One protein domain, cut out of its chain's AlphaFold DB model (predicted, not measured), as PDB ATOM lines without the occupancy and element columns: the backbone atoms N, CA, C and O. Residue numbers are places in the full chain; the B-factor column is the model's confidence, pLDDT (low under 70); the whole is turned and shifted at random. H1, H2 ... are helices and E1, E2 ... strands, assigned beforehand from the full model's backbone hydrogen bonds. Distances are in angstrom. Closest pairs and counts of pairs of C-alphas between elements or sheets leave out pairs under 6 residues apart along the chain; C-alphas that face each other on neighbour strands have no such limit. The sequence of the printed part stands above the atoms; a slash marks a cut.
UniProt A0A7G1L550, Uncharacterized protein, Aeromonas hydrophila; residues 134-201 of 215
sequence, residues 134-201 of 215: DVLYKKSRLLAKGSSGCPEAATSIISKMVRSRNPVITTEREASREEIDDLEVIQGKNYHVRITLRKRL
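AT A GLANCE: This is residues 134 to 201 of the 215 residues of an uncharacterized protein of Aeromonas hydrophila (UniProt A0A7G1L550). A small antiparallel ribbon of two strands, E1 and E2, makes the middle of a long, thin chain of parts, with the corner of H1 and H2 toward one end and H3 toward the other. H1 and H2 meet at a steep tilt, and the chain passes through H3 between the two paired strands. The printed part has 68 residues, with three named helices and two named strands in the order H1, H2, E1, H3, E2, of mixed class, helices and strands. It is extended, with a radius of gyration of the C-alphas of 17.7 A, and spans 51 by 19 by 17 A.

IN THESE COORDINATES: E1, residues 170 to 174, is 13.1 A long and begins with C-alpha 170 at (71.030, -18.992, 286.561). E2, residues 196 to 200, is 13.0 A long and ends with C-alpha 200 at (70.189, -19.972, 282.222). H2, residues 152 to 163, measures 16.3 A. H1, residues 134 to 144, measures 15.5 A and begins with C-alpha 134 at (99.148, -18.855, 283.813). H3, residues 177 to 187, measures 15.3 A.

HOW THE PARTS SIT: E1 and E2 are antiparallel neighbours, with 146 degrees between their directions. N 171 and O 199 are 2.9 A apart and N 197 and O 173 are 2.8 A apart, both within hydrogen-bond range. H2 is apart from E2 and H3. With residues 155 to 159 alone H2 touches H1, closest at the C-alphas of Leu 143 and Thr 155, 5.8 A apart. Their lines stand at a steep tilt of 66 degrees, opposite ways. H3 touches no helix. Every O i to N i+4 pair is within hydrogen-bond range in H2 and H3, and 5 of 7 in H1.

THE WHOLE: The C-alphas farthest apart, those of Asp 134 and Asn 190, are 52.8 A apart. Residues 134 to 141 and 184 to 189 stand free. The printed part has no cut and no long link. The mean pLDDT of the printed part is 70.5, with residues 144 to 150, 171 to 172 and 186 to 201 under 70.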
ATOM      1  N   ASP A 134      98.525 -19.672 282.764       88.25
ATOM      2  CA  ASP A 134      99.148 -18.855 283.813       88.25
ATOM      3  C   ASP A 134      98.385 -17.535 284.043       88.25
ATOM      4  O   ASP A 134      98.211 -17.090 285.182       88.25
ATOM      5  N   VAL A 135      97.878 -16.911 282.973       86.56
ATOM      6  CA  VAL A 135      97.057 -15.691 283.053       86.56
ATOM      7  C   VAL A 135      95.680 -16.014 283.626       86.56
ATOM      8  O   VAL A 135      95.196 -15.301 284.510       86.56
ATOM      9  N   LEU A 136      95.057 -17.101 283.163       86.44
ATOM     10  CA  LEU A 136      93.767 -17.563 283.675       86.44
ATOM     11  C   LEU A 136      93.837 -17.880 285.169       86.44
ATOM     12  O   LEU A 136      92.953 -17.472 285.917       86.44
ATOM     13  N   TYR A 137      94.911 -18.527 285.620       85.75
ATOM     14  CA  TYR A 137      95.137 -18.823 287.031       85.75
ATOM     15  C   TYR A 137      95.273 -17.560 287.891       85.75
ATOM     16  O   TYR A 137      94.680 -17.465 288.968       85.75
ATOM     17  N   LYS A 138      96.012 -16.551 287.409       83.56
ATOM     18  CA  LYS A 138      96.107 -15.247 288.089       83.56
ATOM     19  C   LYS A 138      94.736 -14.576 288.208       83.56
ATOM     20  O   LYS A 138      94.416 -14.051 289.270       83.56
ATOM     21  N   LYS A 139      93.914 -14.622 287.153       82.19
ATOM     22  CA  LYS A 139      92.559 -14.044 287.160       82.19
ATOM     23  C   LYS A 139      91.596 -14.829 288.058       82.19
ATOM     24  O   LYS A 139      90.860 -14.220 288.826       82.19
ATOM     25  N   SER A 140      91.620 -16.161 288.020       79.50
ATOM     26  CA  SER A 140      90.728 -17.001 288.831       79.50
ATOM     27  C   SER A 140      91.009 -16.875 290.331       79.50
ATOM     28  O   SER A 140      90.078 -16.877 291.134       79.50
ATOM     29  N   ARG A 141      92.272 -16.661 290.722       79.25
ATOM     30  CA  ARG A 141      92.666 -16.345 292.106       79.25
ATOM     31  C   ARG A 141      91.939 -15.125 292.675       79.25
ATOM     32  O   ARG A 141      91.602 -15.145 293.858       79.25
ATOM     33  N   LEU A 142      91.676 -14.099 291.860       75.69
ATOM     34  CA  LEU A 142      90.950 -12.897 292.291       75.69
ATOM     35  C   LEU A 142      89.490 -13.207 292.646       75.69
ATOM     36  O   LEU A 142      88.922 -12.574 293.528       75.69
ATOM     37  N   LEU A 143      88.900 -14.209 291.992       72.31
ATOM     38  CA  LEU A 143      87.532 -14.664 292.253       72.31
ATOM     39  C   LEU A 143      87.443 -15.604 293.466       72.31
ATOM     40  O   LEU A 143      86.360 -15.808 294.008       72.31
ATOM     41  N   ALA A 144      88.570 -16.182 293.891       67.75
ATOM     42  CA  ALA A 144      88.640 -17.108 295.021       67.75
ATOM     43  C   ALA A 144      89.037 -16.427 296.343       67.75
ATOM     44  O   ALA A 144      88.626 -16.871 297.413       67.75
ATOM     45  N   LYS A 145      89.846 -15.359 296.301       66.56
ATOM     46  CA  LYS A 145      90.228 -14.594 297.498       66.56
ATOM     47  C   LYS A 145      89.221 -13.467 297.749       66.56
ATOM     48  O   LYS A 145      89.165 -12.515 296.974       66.56
ATOM     49  N   GLY A 146      88.496 -13.540 298.869       57.53
ATOM     50  CA  GLY A 146      87.434 -12.593 299.253       57.53
ATOM     51  C   GLY A 146      87.855 -11.123 299.397       57.53
ATOM     52  O   GLY A 146      87.001 -10.250 299.413       57.53
ATOM     53  N   SER A 147      89.156 -10.822 299.439       59.59
ATOM     54  CA  SER A 147      89.689  -9.460 299.586       59.59
ATOM     55  C   SER A 147      90.181  -8.822 298.275       59.59
ATOM     56  O   SER A 147      90.841  -7.788 298.314       59.59
ATOM     57  N   SER A 148      89.928  -9.433 297.111       61.28
ATOM     58  CA  SER A 148      90.579  -9.059 295.834       61.28
ATOM     59  C   SER A 148      89.764  -8.104 294.947       61.28
ATOM     60  O   SER A 148      90.011  -8.030 293.745       61.28
ATOM     61  N   GLY A 149      88.766  -7.409 295.505       65.75
ATOM     62  CA  GLY A 149      87.906  -6.470 294.766       65.75
ATOM     63  C   GLY A 149      86.671  -7.086 294.088       65.75
ATOM     64  O   GLY A 149      85.916  -6.364 293.445       65.75
ATOM     65  N   CYS A 150      86.429  -8.395 294.240       68.12
ATOM     66  CA  CYS A 150      85.186  -9.043 293.806       68.12
ATOM     67  C   CYS A 150      84.161  -9.056 294.960       68.12
ATOM     68  O   CYS A 150      84.538  -9.450 296.066       68.12
ATOM     69  N   PRO A 151      82.888  -8.663 294.744       78.06
ATOM     70  CA  PRO A 151      81.864  -8.700 295.787       78.06
ATOM     71  C   PRO A 151      81.669 -10.104 296.373       78.06
ATOM     72  O   PRO A 151      81.577 -11.087 295.635       78.06
ATOM     73  N   GLU A 152      81.522 -10.196 297.694       75.56
ATOM     74  CA  GLU A 152      81.395 -11.469 298.422       75.56
ATOM     75  C   GLU A 152      80.199 -12.324 297.957       75.56
ATOM     76  O   GLU A 152      80.276 -13.550 297.876       75.56
ATOM     77  N   ALA A 153      79.101 -11.679 297.554       78.12
ATOM     78  CA  ALA A 153      77.950 -12.369 296.976       78.12
ATOM     79  C   ALA A 153      78.319 -13.145 295.696       78.12
ATOM     80  O   ALA A 153      77.893 -14.288 295.514       78.12
ATOM     81  N   ALA A 154      79.156 -12.561 294.832       76.31
ATOM     82  CA  ALA A 154      79.597 -13.196 293.594       76.31
ATOM     83  C   ALA A 154      80.576 -14.350 293.867       76.31
ATOM     84  O   ALA A 154      80.427 -15.433 293.297       76.31
ATOM     85  N   THR A 155      81.532 -14.169 294.784       77.12
ATOM     86  CA  THR A 155      82.497 -15.225 295.145       77.12
ATOM     87  C   THR A 155      81.815 -16.415 295.831       77.12
ATOM     88  O   THR A 155      82.187 -17.567 295.582       77.12
ATOM     89  N   SER A 156      80.765 -16.178 296.626       79.00
ATOM     90  CA  SER A 156      79.942 -17.222 297.251       79.00
ATOM     91  C   SER A 156      79.193 -18.072 296.217       79.00
ATOM     92  O   SER A 156      79.197 -19.306 296.310       79.00
ATOM     93  N   ILE A 157      78.608 -17.442 295.190       78.81
ATOM     94  CA  ILE A 157      77.943 -18.142 294.076       78.81
ATOM     95  C   ILE A 157      78.953 -18.993 293.304       78.81
ATOM     96  O   ILE A 157      78.742 -20.195 293.144       78.81
ATOM     97  N   ILE A 158      80.087 -18.411 292.904       77.94
ATOM     98  CA  ILE A 158      81.147 -19.125 292.176       77.94
ATOM     99  C   ILE A 158      81.666 -20.312 293.004       77.94
ATOM    100  O   ILE A 158      81.809 -21.422 292.491       77.94
ATOM    101  N   SER A 159      81.868 -20.132 294.310       78.38
ATOM    102  CA  SER A 159      82.306 -21.208 295.211       78.38
ATOM    103  C   SER A 159      81.275 -22.337 295.323       78.38
ATOM    104  O   SER A 159      81.641 -23.508 295.432       78.38
ATOM    105  N   LYS A 160      79.970 -22.025 295.303       80.19
ATOM    106  CA  LYS A 160      78.905 -23.043 295.233       80.19
ATOM    107  C   LYS A 160      78.956 -23.802 293.906       80.19
ATOM    108  O   LYS A 160      78.911 -25.025 293.943       80.19
ATOM    109  N   MET A 161      79.146 -23.107 292.785       78.94
ATOM    110  CA  MET A 161      79.248 -23.710 291.449       78.94
ATOM    111  C   MET A 161      80.439 -24.665 291.313       78.94
ATOM    112  O   MET A 161      80.298 -25.762 290.773       78.94
ATOM    113  N   VAL A 162      81.602 -24.285 291.857       78.44
ATOM    114  CA  VAL A 162      82.791 -25.151 291.906       78.44
ATOM    115  C   VAL A 162      82.511 -26.407 292.737       78.44
ATOM    116  O   VAL A 162      82.800 -27.514 292.286       78.44
ATOM    117  N   ARG A 163      81.896 -26.257 293.920       80.62
ATOM    118  CA  ARG A 163      81.533 -27.395 294.788       80.62
ATOM    119  C   ARG A 163      80.519 -28.330 294.137       80.62
ATOM    120  O   ARG A 163      80.671 -29.543 294.235       80.62
ATOM    121  N   SER A 164      79.517 -27.785 293.452       83.62
ATOM    122  CA  SER A 164      78.492 -28.570 292.763       83.62
ATOM    123  C   SER A 164      78.938 -29.089 291.393       83.62
ATOM    124  O   SER A 164      78.153 -29.764 290.735       83.62
ATOM    125  N   ARG A 165      80.152 -28.740 290.932       76.81
ATOM    126  CA  ARG A 165      80.665 -29.016 289.576       76.81
ATOM    127  C   ARG A 165      79.679 -28.617 288.472       76.81
ATOM    128  O   ARG A 165      79.608 -29.260 287.430       76.81
ATOM    129  N   ASN A 166      78.915 -27.551 288.711       77.94
ATOM    130  CA  ASN A 166      77.895 -27.078 287.787       77.94
ATOM    131  C   ASN A 166      78.273 -25.670 287.303       77.94
ATOM    132  O   ASN A 166      78.176 -24.725 288.086       77.94
ATOM    133  N   PRO A 167      78.703 -25.511 286.038       70.50
ATOM    134  CA  PRO A 167      79.118 -24.221 285.497       70.50
ATOM    135  C   PRO A 167      77.935 -23.335 285.073       70.50
ATOM    136  O   PRO A 167      78.147 -22.260 284.513       70.50
ATOM    137  N   VAL A 168      76.689 -23.759 285.300       74.88
ATOM    138  CA  VAL A 168      75.501 -23.028 284.854       74.88
ATOM    139  C   VAL A 168      75.178 -21.885 285.819       74.88
ATOM    140  O   VAL A 168      74.781 -22.111 286.962       74.88
ATOM    141  N   ILE A 169      75.301 -20.647 285.336       72.88
ATOM    142  CA  ILE A 169      74.794 -19.459 286.031       72.88
ATOM    143  C   ILE A 169      73.312 -19.307 285.686       72.88
ATOM    144  O   ILE A 169      72.936 -19.268 284.511       72.88
ATOM    145  N   THR A 170      72.470 -19.220 286.714       70.19
ATOM    146  CA  THR A 170      71.030 -18.992 286.561       70.19
ATOM    147  C   THR A 170      70.629 -17.686 287.226       70.19
ATOM    148  O   THR A 170      71.215 -17.297 288.233       70.19
ATOM    149  N   THR A 171      69.643 -17.010 286.643       67.75
ATOM    150  CA  THR A 171      68.927 -15.912 287.291       67.75
ATOM    151  C   THR A 171      67.507 -16.357 287.596       67.75
ATOM    152  O   THR A 171      66.894 -17.093 286.819       67.75
ATOM    153  N   GLU A 172      67.017 -15.939 288.750       68.69
ATOM    154  CA  GLU A 172      65.686 -16.232 289.248       68.69
ATOM    155  C   GLU A 172      64.770 -15.050 288.907       68.69
ATOM    156  O   GLU A 172      65.052 -13.913 289.286       68.69
ATOM    157  N   ARG A 173      63.700 -15.305 288.147       78.12
ATOM    158  CA  ARG A 173      62.667 -14.307 287.827       78.12
ATOM    159  C   ARG A 173      61.287 -14.840 288.161       78.12
ATOM    160  O   ARG A 173      61.083 -16.049 288.156       78.12
ATOM    161  N   GLU A 174      60.332 -13.947 288.369       75.25
ATOM    162  CA  GLU A 174      58.934 -14.359 288.461       75.25
ATOM    163  C   GLU A 174      58.453 -14.971 287.144       75.25
ATOM    164  O   GLU A 174      58.784 -14.489 286.049       75.25
ATOM    165  N   ALA A 175      57.711 -16.068 287.275       73.94
ATOM    166  CA  ALA A 175      56.998 -16.690 286.172       73.94
ATOM    167  C   ALA A 175      55.944 -15.719 285.620       73.94
ATOM    168  O   ALA A 175      55.279 -15.017 286.389       73.94
ATOM    169  N   SER A 176      55.799 -15.655 284.294       77.75
ATOM    170  CA  SER A 176      54.655 -14.959 283.695       77.75
ATOM    171  C   SER A 176      53.367 -15.740 283.974       77.75
ATOM    172  O   SER A 176      53.417 -16.920 284.308       77.75
ATOM    173  N   ARG A 177      52.201 -15.097 283.819       73.94
ATOM    174  CA  ARG A 177      50.905 -15.781 283.989       73.94
ATOM    175  C   ARG A 177      50.761 -16.975 283.044       73.94
ATOM    176  O   ARG A 177      50.410 -18.044 283.500       73.94
ATOM    177  N   GLU A 178      51.160 -16.810 281.784       75.50
ATOM    178  CA  GLU A 178      51.155 -17.895 280.792       75.50
ATOM    179  C   GLU A 178      52.049 -19.074 281.215       75.50
ATOM    180  O   GLU A 178      51.633 -20.222 281.141       75.50
ATOM    181  N   GLU A 179      53.251 -18.809 281.743       74.25
ATOM    182  CA  GLU A 179      54.150 -19.869 282.225       74.25
ATOM    183  C   GLU A 179      53.618 -20.568 283.487       74.25
ATOM    184  O   GLU A 179      53.923 -21.738 283.712       74.25
ATOM    185  N   ILE A 180      52.858 -19.857 284.328       72.69
ATOM    186  CA  ILE A 180      52.184 -20.436 285.497       72.69
ATOM    187  C   ILE A 180      51.065 -21.359 285.024       72.69
ATOM    188  O   ILE A 180      51.042 -22.512 285.443       72.69
ATOM    189  N   ASP A 181      50.213 -20.888 284.115       72.69
ATOM    190  CA  ASP A 181      49.088 -21.655 283.578       72.69
ATOM    191  C   ASP A 181      49.586 -22.949 282.902       72.69
ATOM    192  O   ASP A 181      49.087 -24.042 283.186       72.69
ATOM    193  N   ASP A 182      50.651 -22.867 282.097       75.38
ATOM    194  CA  ASP A 182      51.291 -24.034 281.477       75.38
ATOM    195  C   ASP A 182      51.847 -25.023 282.522       75.38
ATOM    196  O   ASP A 182      51.712 -26.244 282.385       75.38
ATOM    197  N   LEU A 183      52.466 -24.522 283.597       70.44
ATOM    198  CA  LEU A 183      52.991 -25.361 284.681       70.44
ATOM    199  C   LEU A 183      51.883 -26.020 285.512       70.44
ATOM    200  O   LEU A 183      52.058 -27.166 285.944       70.44
ATOM    201  N   GLU A 184      50.764 -25.330 285.730       73.12
ATOM    202  CA  GLU A 184      49.586 -25.864 286.420       73.12
ATOM    203  C   GLU A 184      48.964 -27.019 285.626       73.12
ATOM    204  O   GLU A 184      48.651 -28.065 286.206       73.12
ATOM    205  N   VAL A 185      48.890 -26.887 284.295       71.69
ATOM    206  CA  VAL A 185      48.421 -27.945 283.387       71.69
ATOM    207  C   VAL A 185      49.358 -29.158 283.402       71.69
ATOM    208  O   VAL A 185      48.893 -30.295 283.484       71.69
ATOM    209  N   ILE A 186      50.677 -28.944 283.358       68.38
ATOM    210  CA  ILE A 186      51.668 -30.033 283.296       68.38
ATOM    211  C   ILE A 186      51.782 -30.791 284.628       68.38
ATOM    212  O   ILE A 186      51.983 -32.007 284.627       68.38
ATOM    213  N   GLN A 187      51.698 -30.099 285.771       65.62
ATOM    214  CA  GLN A 187      51.957 -30.695 287.093       65.62
ATOM    215  C   GLN A 187      50.693 -31.009 287.907       65.62
ATOM    216  O   GLN A 187      50.803 -31.610 288.979       65.62
ATOM    217  N   GLY A 188      49.508 -30.631 287.414       60.81
ATOM    218  CA  GLY A 188      48.214 -30.954 288.021       60.81
ATOM    219  C   GLY A 188      48.015 -30.365 289.422       60.81
ATOM    220  O   GLY A 188      47.340 -30.970 290.255       60.81
ATOM    221  N   LYS A 189      48.643 -29.220 289.716       61.88
ATOM    222  CA  LYS A 189      48.579 -28.531 291.014       61.88
ATOM    223  C   LYS A 189      48.361 -27.037 290.799       61.88
ATOM    224  O   LYS A 189      49.088 -26.448 290.014       61.88
ATOM    225  N   ASN A 190      47.432 -26.444 291.553       56.25
ATOM    226  CA  ASN A 190      47.246 -24.991 291.605       56.25
ATOM    227  C   ASN A 190      48.347 -24.344 292.448       56.25
ATOM    228  O   ASN A 190      48.534 -24.694 293.622       56.25
ATOM    229  N   TYR A 191      49.048 -23.375 291.873       56.31
ATOM    230  CA  TYR A 191      50.151 -22.674 292.510       56.31
ATOM    231  C   TYR A 191      49.709 -21.272 292.957       56.31
ATOM    232  O   TYR A 191      49.829 -20.288 292.241       56.31
ATOM    233  N   HIS A 192      49.260 -21.147 294.209       50.72
ATOM    234  CA  HIS A 192      48.874 -19.859 294.818       50.72
ATOM    235  C   HIS A 192      50.050 -19.043 295.403       50.72
ATOM    236  O   HIS A 192      49.843 -18.150 296.224       50.72
ATOM    237  N   VAL A 193      51.297 -19.344 295.025       48.47
ATOM    238  CA  VAL A 193      52.510 -18.702 295.571       48.47
ATOM    239  C   VAL A 193      53.382 -18.173 294.433       48.47
ATOM    240  O   VAL A 193      53.387 -18.734 293.344       48.47
ATOM    241  N   ARG A 194      54.143 -17.100 294.698       49.28
ATOM    242  CA  ARG A 194      55.121 -16.483 293.783       49.28
ATOM    243  C   ARG A 194      56.097 -17.548 293.251       49.28
ATOM    244  O   ARG A 194      56.984 -17.988 293.983       49.28
ATOM    245  N   ILE A 195      55.904 -17.982 292.001       51.84
ATOM    246  CA  ILE A 195      56.761 -18.972 291.336       51.84
ATOM    247  C   ILE A 195      57.970 -18.261 290.742       51.84
ATOM    248  O   ILE A 195      57.837 -17.314 289.963       51.84
ATOM    249  N   THR A 196      59.154 -18.760 291.078       50.78
ATOM    250  CA  THR A 196      60.416 -18.237 290.572       50.78
ATOM    251  C   THR A 196      61.023 -19.224 289.580       50.78
ATOM    252  O   THR A 196      61.372 -20.348 289.942       50.78
ATOM    253  N   LEU A 197      61.166 -18.810 288.323       51.69
ATOM    254  CA  LEU A 197      61.804 -19.596 287.270       51.69
ATOM    255  C   LEU A 197      63.297 -19.292 287.210       51.69
ATOM    256  O   LEU A 197      63.717 -18.133 287.206       51.69
ATOM    257  N   ARG A 198      64.107 -20.349 287.103       51.25
ATOM    258  CA  ARG A 198      65.546 -20.242 286.851       51.25
ATOM    259  C   ARG A 198      65.807 -20.222 285.357       51.25
ATOM    260  O   ARG A 198      65.674 -21.243 284.688       51.25
ATOM    261  N   LYS A 199      66.248 -19.078 284.842       52.25
ATOM    262  CA  LYS A 199      66.711 -18.955 283.459       52.25
ATOM    263  C   LYS A 199      68.231 -19.059 283.412       52.25
ATOM    264  O   LYS A 199      68.926 -18.363 284.154       52.25
ATOM    265  N   ARG A 200      68.755 -19.917 282.534       53.50
ATOM    266  CA  ARG A 200      70.189 -19.972 282.222       53.50
ATOM    267  C   ARG A 200      70.604 -18.664 281.551       53.50
ATOM    268  O   ARG A 200      69.968 -18.226 280.595       53.50
ATOM    269  N   LEU A 201      71.662 -18.035 282.052       54.88
ATOM    270  CA  LEU A 201      72.249 -16.869 281.396       54.88
ATOM    271  C   LEU A 201      73.123 -17.360 280.239       54.88
ATOM    272  O   LEU A 201      74.214 -17.877 280.462       54.88
TER     273      LEU A 201